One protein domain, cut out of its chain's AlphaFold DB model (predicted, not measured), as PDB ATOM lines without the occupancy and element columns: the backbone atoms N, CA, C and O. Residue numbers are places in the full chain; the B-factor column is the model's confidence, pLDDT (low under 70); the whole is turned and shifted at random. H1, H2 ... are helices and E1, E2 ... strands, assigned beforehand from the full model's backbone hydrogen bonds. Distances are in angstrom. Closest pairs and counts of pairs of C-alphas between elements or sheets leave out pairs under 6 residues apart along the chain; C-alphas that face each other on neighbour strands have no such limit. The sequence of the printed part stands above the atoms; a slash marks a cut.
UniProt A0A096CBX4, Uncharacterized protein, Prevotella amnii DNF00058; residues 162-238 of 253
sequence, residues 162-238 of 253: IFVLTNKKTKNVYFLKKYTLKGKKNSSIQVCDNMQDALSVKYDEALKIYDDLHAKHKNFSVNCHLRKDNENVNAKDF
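What this domain is: This is residues 162 to 238 of the 253 residues of an uncharacterized protein of Prevotella amnii DNF00058 (UniProt A0A096CBX4). A strongly twisted sheet of four strands has one helix, H1, over one face, running along the edge strand E4. The long link from E2 to E3 and the final stretch, residues 227 to 238, reach to opposite ends of the longest axis. The printed part has 77 residues, with four named strands and one named helix in the order E1, E2, E3, H1, E4; the antiparallel sheet has the order E3, E2, E1, E4. The class is mixed, helices and strands, with 36 residues, under half, in named elements. The whole is compact, with a radius of gyration of the C-alphas of 11.9 A, and flat, spanning 36 by 29 by 15 A.

Where its parts are: E1 is residues 162 to 167, 16.4 A long, from C-alpha 162 at (349.780, 163.838, 319.310). E2 is residues 173 to 178, 15.5 A, and E3 residues 190 to 192. E4, residues 220 to 226, spans 19.0 A and ends at (346.205, 158.697, 317.810). H1 is residues 203 to 216, 20.1 A.

How they stand to each other: E1 and E4 are antiparallel at 154 degrees, with N 164 and O 223 2.8 A apart, within hydrogen-bond range. E1, E2 and E3 form a meander, each strand the antiparallel neighbour of the one before; N 174 and O 165 are 2.9 A apart, N 175 and O 192 2.8 A. H1 is on the sheet at a height of 9.4 A, over E4 and, only just, E1, with 3 C-alphas on E1. The closest C-alphas of H1 and E4, His 214 and Val 222, are 6.4 A apart. In H1, 9 of 10 O i to N i+4 pairs are within range.

The domain as a whole: The farthest C-alphas, Lys 184 and Asn 230, are 37.0 A apart. The printed part has no cut. The link from E2 to E3 is long. Mean pLDDT of the printed part is 76.5; residues 181 to 187 and 202 to 211 are among those under 70.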
ATOM      1  N   ILE A 162     348.429 163.274 319.292       81.62
ATOM      2  CA  ILE A 162     349.780 163.838 319.310       81.62
ATOM      3  C   ILE A 162     350.200 164.257 317.899       81.62
ATOM      4  O   ILE A 162     349.661 163.771 316.901       81.62
ATOM      5  N   PHE A 163     351.187 165.146 317.803       80.06
ATOM      6  CA  PHE A 163     351.708 165.618 316.520       80.06
ATOM      7  C   PHE A 163     353.082 165.042 316.234       80.06
ATOM      8  O   PHE A 163     353.988 165.119 317.065       80.06
ATOM      9  N   VAL A 164     353.237 164.552 315.010       77.50
ATOM     10  CA  VAL A 164     354.475 164.007 314.468       77.50
ATOM     11  C   VAL A 164     354.994 164.978 313.417       77.50
ATOM     12  O   VAL A 164     354.330 165.255 312.415       77.50
ATOM     13  N   LEU A 165     356.180 165.521 313.660       79.69
ATOM     14  CA  LEU A 165     356.831 166.521 312.827       79.69
ATOM     15  C   LEU A 165     358.029 165.890 312.127       79.69
ATOM     16  O   LEU A 165     359.011 165.525 312.766       79.69
ATOM     17  N   THR A 166     357.978 165.798 310.802       79.00
ATOM     18  CA  THR A 166     359.112 165.318 310.002       79.00
ATOM     19  C   THR A 166     359.800 166.498 309.339       79.00
ATOM     20  O   THR A 166     359.191 167.203 308.531       79.00
ATOM     21  N   ASN A 167     361.072 166.738 309.650       84.25
ATOM     22  CA  ASN A 167     361.847 167.781 308.987       84.25
ATOM     23  C   ASN A 167     362.016 167.418 307.505       84.25
ATOM     24  O   ASN A 167     362.559 166.369 307.163       84.25
ATOM     25  N   LYS A 168     361.567 168.281 306.592       80.50
ATOM     26  CA  LYS A 168     361.592 167.980 305.153       80.50
ATOM     27  C   LYS A 168     363.008 167.853 304.591       80.50
ATOM     28  O   LYS A 168     363.177 167.115 303.618       80.50
ATOM     29  N   LYS A 169     363.986 168.546 305.190       87.88
ATOM     30  CA  LYS A 169     365.390 168.577 304.760       87.88
ATOM     31  C   LYS A 169     366.186 167.420 305.358       87.88
ATOM     32  O   LYS A 169     366.779 166.663 304.605       87.88
ATOM     33  N   THR A 170     366.168 167.263 306.683       90.12
ATOM     34  CA  THR A 170     366.966 166.225 307.365       90.12
ATOM     35  C   THR A 170     366.268 164.873 307.445       90.12
ATOM     36  O   THR A 170     366.912 163.886 307.760       90.12
ATOM     37  N   LYS A 171     364.956 164.817 307.175       84.25
ATOM     38  CA  LYS A 171     364.089 163.638 307.356       84.25
ATOM     39  C   LYS A 171     363.934 163.163 308.803       84.25
ATOM     40  O   LYS A 171     363.174 162.231 309.037       84.25
ATOM     41  N   ASN A 172     364.552 163.847 309.765       87.62
ATOM     42  CA  ASN A 172     364.387 163.551 311.183       87.62
ATOM     43  C   ASN A 172     362.931 163.730 311.614       87.62
ATOM     44  O   ASN A 172     362.264 164.695 311.218       87.62
ATOM     45  N   VAL A 173     362.468 162.802 312.443       83.44
ATOM     46  CA  VAL A 173     361.123 162.776 313.009       83.44
ATOM     47  C   VAL A 173     361.200 163.227 314.460       83.44
ATOM     48  O   VAL A 173     362.108 162.830 315.180       83.44
ATOM     49  N   TYR A 174     360.236 164.042 314.872       89.31
ATOM     50  CA  TYR A 174     360.089 164.525 316.238       89.31
ATOM     51  C   TYR A 174     358.618 164.523 316.644       89.31
ATOM     52  O   TYR A 174     357.735 164.648 315.791       89.31
ATOM     53  N   PHE A 175     358.344 164.480 317.943       91.12
ATOM     54  CA  PHE A 175     357.021 164.780 318.476       91.12
ATOM     55  C   PHE A 175     356.931 166.246 318.897       91.12
ATOM     56  O   PHE A 175     357.907 166.846 319.346       91.12
ATOM     57  N   LEU A 176     355.754 166.851 318.756       88.75
ATOM     58  CA  LEU A 176     355.506 168.185 319.303       88.75
ATOM     59  C   LEU A 176     355.395 168.095 320.825       88.75
ATOM     60  O   LEU A 176     354.523 167.392 321.315       88.75
ATOM     61  N   LYS A 177     356.218 168.837 321.566       94.25
ATOM     62  CA  LYS A 177     356.198 168.888 323.039       94.25
ATOM     63  C   LYS A 177     355.305 170.003 323.577       94.25
ATOM     64  O   LYS A 177     354.614 169.840 324.576       94.25
ATOM     65  N   LYS A 178     355.332 171.171 322.931       89.81
ATOM     66  CA  LYS A 178     354.552 172.345 323.346       89.81
ATOM     67  C   LYS A 178     354.286 173.259 322.158       89.81
ATOM     68  O   LYS A 178     355.167 173.473 321.325       89.81
ATOM     69  N   TYR A 179     353.085 173.835 322.116       84.38
ATOM     70  CA  TYR A 179     352.694 174.802 321.096       84.38
ATOM     71  C   TYR A 179     351.745 175.859 321.655       84.38
ATOM     72  O   TYR A 179     350.822 175.537 322.399       84.38
ATOM     73  N   THR A 180     351.958 177.127 321.289       80.94
ATOM     74  CA  THR A 180     351.126 178.250 321.750       80.94
ATOM     75  C   THR A 180     350.422 178.907 320.568       80.94
ATOM     76  O   THR A 180     351.067 179.395 319.643       80.94
ATOM     77  N   LEU A 181     349.090 178.977 320.623       69.00
ATOM     78  CA  LEU A 181     348.232 179.477 319.537       69.00
ATOM     79  C   LEU A 181     348.150 181.020 319.420       69.00
ATOM     80  O   LEU A 181     347.272 181.535 318.732       69.00
ATOM     81  N   LYS A 182     349.038 181.795 320.063       60.94
ATOM     82  CA  LYS A 182     348.964 183.272 320.081       60.94
ATOM     83  C   LYS A 182     350.242 183.940 319.556       60.94
ATOM     84  O   LYS A 182     351.305 183.765 320.132       60.94
ATOM     85  N   GLY A 183     350.094 184.777 318.519       52.00
ATOM     86  CA  GLY A 183     351.059 185.822 318.141       52.00
ATOM     87  C   GLY A 183     351.389 185.899 316.645       52.00
ATOM     88  O   GLY A 183     351.731 184.898 316.023       52.00
ATOM     89  N   LYS A 184     351.310 187.107 316.061       51.44
ATOM     90  CA  LYS A 184     351.570 187.408 314.633       51.44
ATOM     91  C   LYS A 184     353.026 187.204 314.180       51.44
ATOM     92  O   LYS A 184     353.283 187.298 312.985       51.44
ATOM     93  N   LYS A 185     353.977 186.930 315.076       51.38
ATOM     94  CA  LYS A 185     355.385 186.700 314.729       51.38
ATOM     95  C   LYS A 185     355.964 185.643 315.669       51.38
ATOM     96  O   LYS A 185     355.986 185.850 316.873       51.38
ATOM     97  N   ASN A 186     356.398 184.527 315.088       52.12
ATOM     98  CA  ASN A 186     357.182 183.446 315.693       52.12
ATOM     99  C   ASN A 186     356.486 182.631 316.797       52.12
ATOM    100  O   ASN A 186     356.804 182.757 317.976       52.12
ATOM    101  N   SER A 187     355.596 181.708 316.412       57.78
ATOM    102  CA  SER A 187     355.303 180.565 317.284       57.78
ATOM    103  C   SER A 187     356.553 179.682 317.351       57.78
ATOM    104  O   SER A 187     356.903 179.035 316.367       57.78
ATOM    105  N   SER A 188     357.263 179.680 318.479       70.44
ATOM    106  CA  SER A 188     358.343 178.721 318.710       70.44
ATOM    107  C   SER A 188     357.746 177.325 318.892       70.44
ATOM    108  O   SER A 188     356.816 177.122 319.677       70.44
ATOM    109  N   ILE A 189     358.249 176.363 318.121       82.50
ATOM    110  CA  ILE A 189     357.919 174.948 318.295       82.50
ATOM    111  C   ILE A 189     358.917 174.374 319.293       82.50
ATOM    112  O   ILE A 189     360.125 174.491 319.090       82.50
ATOM    113  N   GLN A 190     358.415 173.718 320.336       90.19
ATOM    114  CA  GLN A 190     359.228 172.807 321.137       90.19
ATOM    115  C   GLN A 190     358.920 171.379 320.712       90.19
ATOM    116  O   GLN A 190     357.751 170.997 320.624       90.19
ATOM    117  N   VAL A 191     359.970 170.603 320.459       93.38
ATOM    118  CA  VAL A 191     359.878 169.201 320.053       93.38
ATOM    119  C   VAL A 191     360.525 168.283 321.088       93.38
ATOM    120  O   VAL A 191     361.306 168.743 321.921       93.38
ATOM    121  N   CYS A 192     360.186 167.001 321.052       94.56
ATOM    122  CA  CYS A 192     360.797 165.951 321.858       94.56
ATOM    123  C   CYS A 192     360.945 164.658 321.056       94.56
ATOM    124  O   CYS A 192     360.221 164.429 320.086       94.56
ATOM    125  N   ASP A 193     361.868 163.804 321.497       94.19
ATOM    126  CA  ASP A 193     362.101 162.502 320.872       94.19
ATOM    127  C   ASP A 193     361.248 161.399 321.507       94.19
ATOM    128  O   ASP A 193     360.924 160.424 320.843       94.19
ATOM    129  N   ASN A 194     360.836 161.536 322.769       93.31
ATOM    130  CA  ASN A 194     360.020 160.526 323.443       93.31
ATOM    131  C   ASN A 194     358.530 160.868 323.345       93.31
ATOM    132  O   ASN A 194     358.119 161.988 323.659       93.31
ATOM    133  N   MET A 195     357.710 159.889 322.950       91.25
ATOM    134  CA  MET A 195     356.260 160.058 322.795       91.25
ATOM    135  C   MET A 195     355.548 160.393 324.114       91.25
ATOM    136  O   MET A 195     354.568 161.133 324.106       91.25
ATOM    137  N   GLN A 196     356.036 159.896 325.254       92.25
ATOM    138  CA  GLN A 196     355.482 160.230 326.574       92.25
ATOM    139  C   GLN A 196     355.491 161.732 326.884       92.25
ATOM    140  O   GLN A 196     354.599 162.213 327.576       92.25
ATOM    141  N   ASP A 197     356.470 162.456 326.336       93.56
ATOM    142  CA  ASP A 197     356.649 163.894 326.539       93.56
ATOM    143  C   ASP A 197     355.881 164.720 325.495       93.56
ATOM    144  O   ASP A 197     355.926 165.953 325.519       93.56
ATOM    145  N   ALA A 198     355.207 164.057 324.548       92.25
ATOM    146  CA  ALA A 198     354.485 164.713 323.476       92.25
ATOM    147  C   ALA A 198     353.237 165.430 324.005       92.25
ATOM    148  O   ALA A 198     352.483 164.918 324.834       92.25
ATOM    149  N   LEU A 199     352.980 166.607 323.443       91.88
ATOM    150  CA  LEU A 199     351.739 167.338 323.604       91.88
ATOM    151  C   LEU A 199     350.586 166.470 323.103       91.88
ATOM    152  O   LEU A 199     350.455 166.238 321.898       91.88
ATOM    153  N   SER A 200     349.745 166.034 324.036       88.31
ATOM    154  CA  SER A 200     348.509 165.328 323.738       88.31
ATOM    155  C   SER A 200     347.321 166.256 323.923       88.31
ATOM    156  O   SER A 200     347.194 166.920 324.953       88.31
ATOM    157  N   VAL A 201     346.474 166.350 322.903       72.06
ATOM    158  CA  VAL A 201     345.364 167.310 322.854       72.06
ATOM    159  C   VAL A 201     344.084 166.647 322.385       72.06
ATOM    160  O   VAL A 201     344.094 165.575 321.772       72.06
ATOM    161  N   LYS A 202     342.965 167.312 322.673       66.75
ATOM    162  CA  LYS A 202     341.650 166.905 322.170       66.75
ATOM    163  C   LYS A 202     341.512 167.268 320.694       66.75
ATOM    164  O   LYS A 202     342.247 168.108 320.171       66.75
ATOM    165  N   TYR A 203     340.511 166.698 320.032       57.41
ATOM    166  CA  TYR A 203     340.298 166.883 318.598       57.41
ATOM    167  C   TYR A 203     340.218 168.357 318.159       57.41
ATOM    168  O   TYR A 203     340.953 168.776 317.267       57.41
ATOM    169  N   ASP A 204     339.390 169.173 318.813       57.31
ATOM    170  CA  ASP A 204     339.194 170.581 318.428       57.31
ATOM    171  C   ASP A 204     340.455 171.442 318.596       57.31
ATOM    172  O   ASP A 204     340.686 172.390 317.837       57.31
ATOM    173  N   GLU A 205     341.277 171.125 319.593       62.41
ATOM    174  CA  GLU A 205     342.574 171.764 319.814       62.41
ATOM    175  C   GLU A 205     343.582 171.299 318.769       62.41
ATOM    176  O   GLU A 205     344.307 172.127 318.204       62.41
ATOM    177  N   ALA A 206     343.558 170.003 318.442       62.50
ATOM    178  CA  ALA A 206     344.423 169.420 317.435       62.50
ATOM    179  C   ALA A 206     344.261 170.126 316.081       62.50
ATOM    180  O   ALA A 206     345.245 170.458 315.424       62.50
ATOM    181  N   LEU A 207     343.018 170.431 315.694       56.78
ATOM    182  CA  LEU A 207     342.720 171.131 314.443       56.78
ATOM    183  C   LEU A 207     343.340 172.525 314.372       56.78
ATOM    184  O   LEU A 207     343.926 172.891 313.355       56.78
ATOM    185  N   LYS A 208     343.219 173.300 315.453       65.56
ATOM    186  CA  LYS A 208     343.753 174.668 315.512       65.56
ATOM    187  C   LYS A 208     345.277 174.659 315.418       65.56
ATOM    188  O   LYS A 208     345.852 175.477 314.708       65.56
ATOM    189  N   ILE A 209     345.915 173.729 316.128       68.44
ATOM    190  CA  ILE A 209     347.373 173.574 316.148       68.44
ATOM    191  C   ILE A 209     347.879 173.068 314.791       68.44
ATOM    192  O   ILE A 209     348.847 173.621 314.276       68.44
ATOM    193  N   TYR A 210     347.205 172.090 314.180       62.88
ATOM    194  CA  TYR A 210     347.570 171.538 312.872       62.88
ATOM    195  C   TYR A 210     347.595 172.610 311.777       62.88
ATOM    196  O   TYR A 210     348.601 172.760 311.081       62.88
ATOM    197  N   ASP A 211     346.509 173.381 311.645       59.34
ATOM    198  CA  ASP A 211     346.390 174.412 310.610       59.34
ATOM    199  C   ASP A 211     347.454 175.514 310.797       59.34
ATOM    200  O   ASP A 211     348.061 175.965 309.821       59.34
ATOM    201  N   ASP A 212     347.727 175.918 312.043       70.06
ATOM    202  CA  ASP A 212     348.721 176.954 312.351       70.06
ATOM    203  C   ASP A 212     350.166 176.460 312.143       70.06
ATOM    204  O   ASP A 212     350.979 177.174 311.548       70.06
ATOM    205  N   LEU A 213     350.475 175.220 312.550       68.75
ATOM    206  CA  LEU A 213     351.763 174.568 312.290       68.75
ATOM    207  C   LEU A 213     352.028 174.452 310.791       68.75
ATOM    208  O   LEU A 213     353.094 174.846 310.319       68.75
ATOM    209  N   HIS A 214     351.048 173.969 310.028       66.12
ATOM    210  CA  HIS A 214     351.183 173.808 308.585       66.12
ATOM    211  C   HIS A 214     351.358 175.158 307.865       66.12
ATOM    212  O   HIS A 214     352.086 175.252 306.874       66.12
ATOM    213  N   ALA A 215     350.710 176.222 308.353       69.19
ATOM    214  CA  ALA A 215     350.834 177.558 307.776       69.19
ATOM    215  C   ALA A 215     352.196 178.217 308.065       69.19
ATOM    216  O   ALA A 215     352.780 178.828 307.163       69.19
ATOM    217  N   LYS A 216     352.696 178.107 309.303       78.31
ATOM    218  CA  LYS A 216     353.886 178.843 309.773       78.31
ATOM    219  C   LYS A 216     355.192 178.063 309.648       78.31
ATOM    220  O   LYS A 216     356.233 178.668 309.414       78.31
ATOM    221  N   HIS A 217     355.150 176.736 309.740       77.25
ATOM    222  CA  HIS A 217     356.335 175.877 309.856       77.25
ATOM    223  C   HIS A 217     356.484 174.958 308.645       77.25
ATOM    224  O   HIS A 217     356.439 173.732 308.724       77.25
ATOM    225  N   LYS A 218     356.667 175.584 307.476       79.75
ATOM    226  CA  LYS A 218     356.718 174.904 306.168       79.75
ATOM    227  C   LYS A 218     357.888 173.928 306.015       79.75
ATOM    228  O   LYS A 218     357.841 173.074 305.127       79.75
ATOM    229  N   ASN A 219     358.920 174.062 306.847       81.69
ATOM    230  CA  ASN A 219     360.068 173.160 306.935       81.69
ATOM    231  C   ASN A 219     359.701 171.775 307.491       81.69
ATOM    232  O   ASN A 219     360.439 170.822 307.244       81.69
ATOM    233  N   PHE A 220     358.562 171.643 308.176       74.56
ATOM    234  CA  PHE A 220     358.059 170.363 308.659       74.56
ATOM    235  C   PHE A 220     356.935 169.817 307.771       74.56
ATOM    236  O   PHE A 220     356.140 170.553 307.181       74.56
ATOM    237  N   SER A 221     356.884 168.493 307.654       70.19
ATOM    238  CA  SER A 221     355.663 167.758 307.347       70.19
ATOM    239  C   SER A 221     354.971 167.469 308.671       70.19
ATOM    240  O   SER A 221     355.572 166.846 309.544       70.19
ATOM    241  N   VAL A 222     353.743 167.950 308.825       64.06
ATOM    242  CA  VAL A 222     352.969 167.824 310.063       64.06
ATOM    243  C   VAL A 222     351.976 166.687 309.886       64.06
ATOM    244  O   VAL A 222     351.175 166.720 308.956       64.06
ATOM    245  N   ASN A 223     352.022 165.700 310.770       63.56
ATOM    246  CA  ASN A 223     351.049 164.618 310.842       63.56
ATOM    247  C   ASN A 223     350.474 164.531 312.259       63.56
ATOM    248  O   ASN A 223     351.095 164.988 313.218       63.56
ATOM    249  N   CYS A 224     349.301 163.917 312.386       64.44
ATOM    250  CA  CYS A 224     348.710 163.579 313.677       64.44
ATOM    251  C   CYS A 224     348.717 162.063 313.856       64.44
ATOM    252  O   CYS A 224     348.557 161.333 312.879       64.44
ATOM    253  N   HIS A 225     348.883 161.620 315.098       69.12
ATOM    254  CA  HIS A 225     348.819 160.216 315.495       69.12
ATOM    255  C   HIS A 225     347.875 160.066 316.681       69.12
ATOM    256  O   HIS A 225     347.878 160.922 317.577       69.12
ATOM    257  N   LEU A 226     347.069 159.005 316.686       68.31
ATOM    258  CA  LEU A 226     346.205 158.697 317.810       68.31
ATOM    259  C   LEU A 226     346.927 157.787 318.806       68.31
ATOM    260  O   LEU A 226     347.019 156.577 318.615       68.31
ATOM    261  N   ARG A 227     347.416 158.371 319.901       72.94
ATOM    262  CA  ARG A 227     348.158 157.635 320.924       72.94
ATOM    263  C   ARG A 227     347.234 156.671 321.675       72.94
ATOM    264  O   ARG A 227     346.240 157.097 322.268       72.94
ATOM    265  N   LYS A 228     347.590 155.385 321.702       74.12
ATOM    266  CA  LYS A 228     346.939 154.385 322.573       74.12
ATOM    267  C   LYS A 228     347.498 154.478 324.002       74.12
ATOM    268  O   LYS A 228     348.629 154.913 324.187       74.12
ATOM    269  N   ASP A 229     346.730 154.056 325.010       69.81
ATOM    270  CA  ASP A 229     347.016 154.330 326.436       69.81
ATOM    271  C   ASP A 229     348.441 153.976 326.902       69.81
ATOM    272  O   ASP A 229     349.047 154.745 327.643       69.81
ATOM    273  N   ASN A 230     349.012 152.879 326.396       75.88
ATOM    274  CA  ASN A 230     350.366 152.426 326.741       75.88
ATOM    275  C   ASN A 230     351.379 152.581 325.595       75.88
ATOM    276  O   ASN A 230     352.478 152.035 325.650       75.88
ATOM    277  N   GLU A 231     351.022 153.302 324.534       78.00
ATOM    278  CA  GLU A 231     351.922 153.525 323.411       78.00
ATOM    279  C   GLU A 231     353.007 154.534 323.803       78.00
ATOM    280  O   GLU A 231     352.722 155.673 324.202       78.00
ATOM    281  N   ASN A 232     354.263 154.103 323.712       86.69
ATOM    282  CA  ASN A 232     355.431 154.944 323.919       86.69
ATOM    283  C   ASN A 232     356.569 154.446 323.026       86.69
ATOM    284  O   ASN A 232     356.959 153.283 323.090       86.69
ATOM    285  N   VAL A 233     357.089 155.322 322.176       86.00
ATOM    286  CA  VAL A 233     358.172 155.005 321.242       86.00
ATOM    287  C   VAL A 233     359.030 156.245 321.036       86.00
ATOM    288  O   VAL A 233     358.551 157.376 321.176       86.00
ATOM    289  N   ASN A 234     360.307 156.038 320.731       92.19
ATOM    290  CA  ASN A 234     361.193 157.124 320.346       92.19
ATOM    291  C   ASN A 234     360.892 157.565 318.902       92.19
ATOM    292  O   ASN A 234     360.587 156.744 318.038       92.19
ATOM    293  N   ALA A 235     360.994 158.858 318.619       85.56
ATOM    294  CA  ALA A 235     360.621 159.447 317.340       85.56
ATOM    295  C   ALA A 235     361.418 158.862 316.166       85.56
ATOM    296  O   ALA A 235     360.864 158.706 315.079       85.56
ATOM    297  N   LYS A 236     362.680 158.463 316.387       84.31
ATOM    298  CA  LYS A 236     363.512 157.808 315.362       84.31
ATOM    299  C   LYS A 236     362.962 156.440 314.926       84.31
ATOM    300  O   LYS A 236     363.148 156.044 313.781       84.31
ATOM    301  N   ASP A 237     362.277 155.751 315.837       78.62
ATOM    302  CA  ASP A 237     361.721 154.410 315.645       78.62
ATOM    303  C   ASP A 237     360.221 154.466 315.293       78.62
ATOM    304  O   ASP A 237     359.604 153.450 314.962       78.62
ATOM    305  N   PHE A 238     359.620 155.662 315.338       75.69
ATOM    306  CA  PHE A 238     358.209 155.873 315.050       75.69
ATOM    307  C   PHE A 238     357.916 155.645 313.564       75.69
ATOM    308  O   PHE A 238     358.314 156.413 312.684       75.69
TER     309      PHE A 238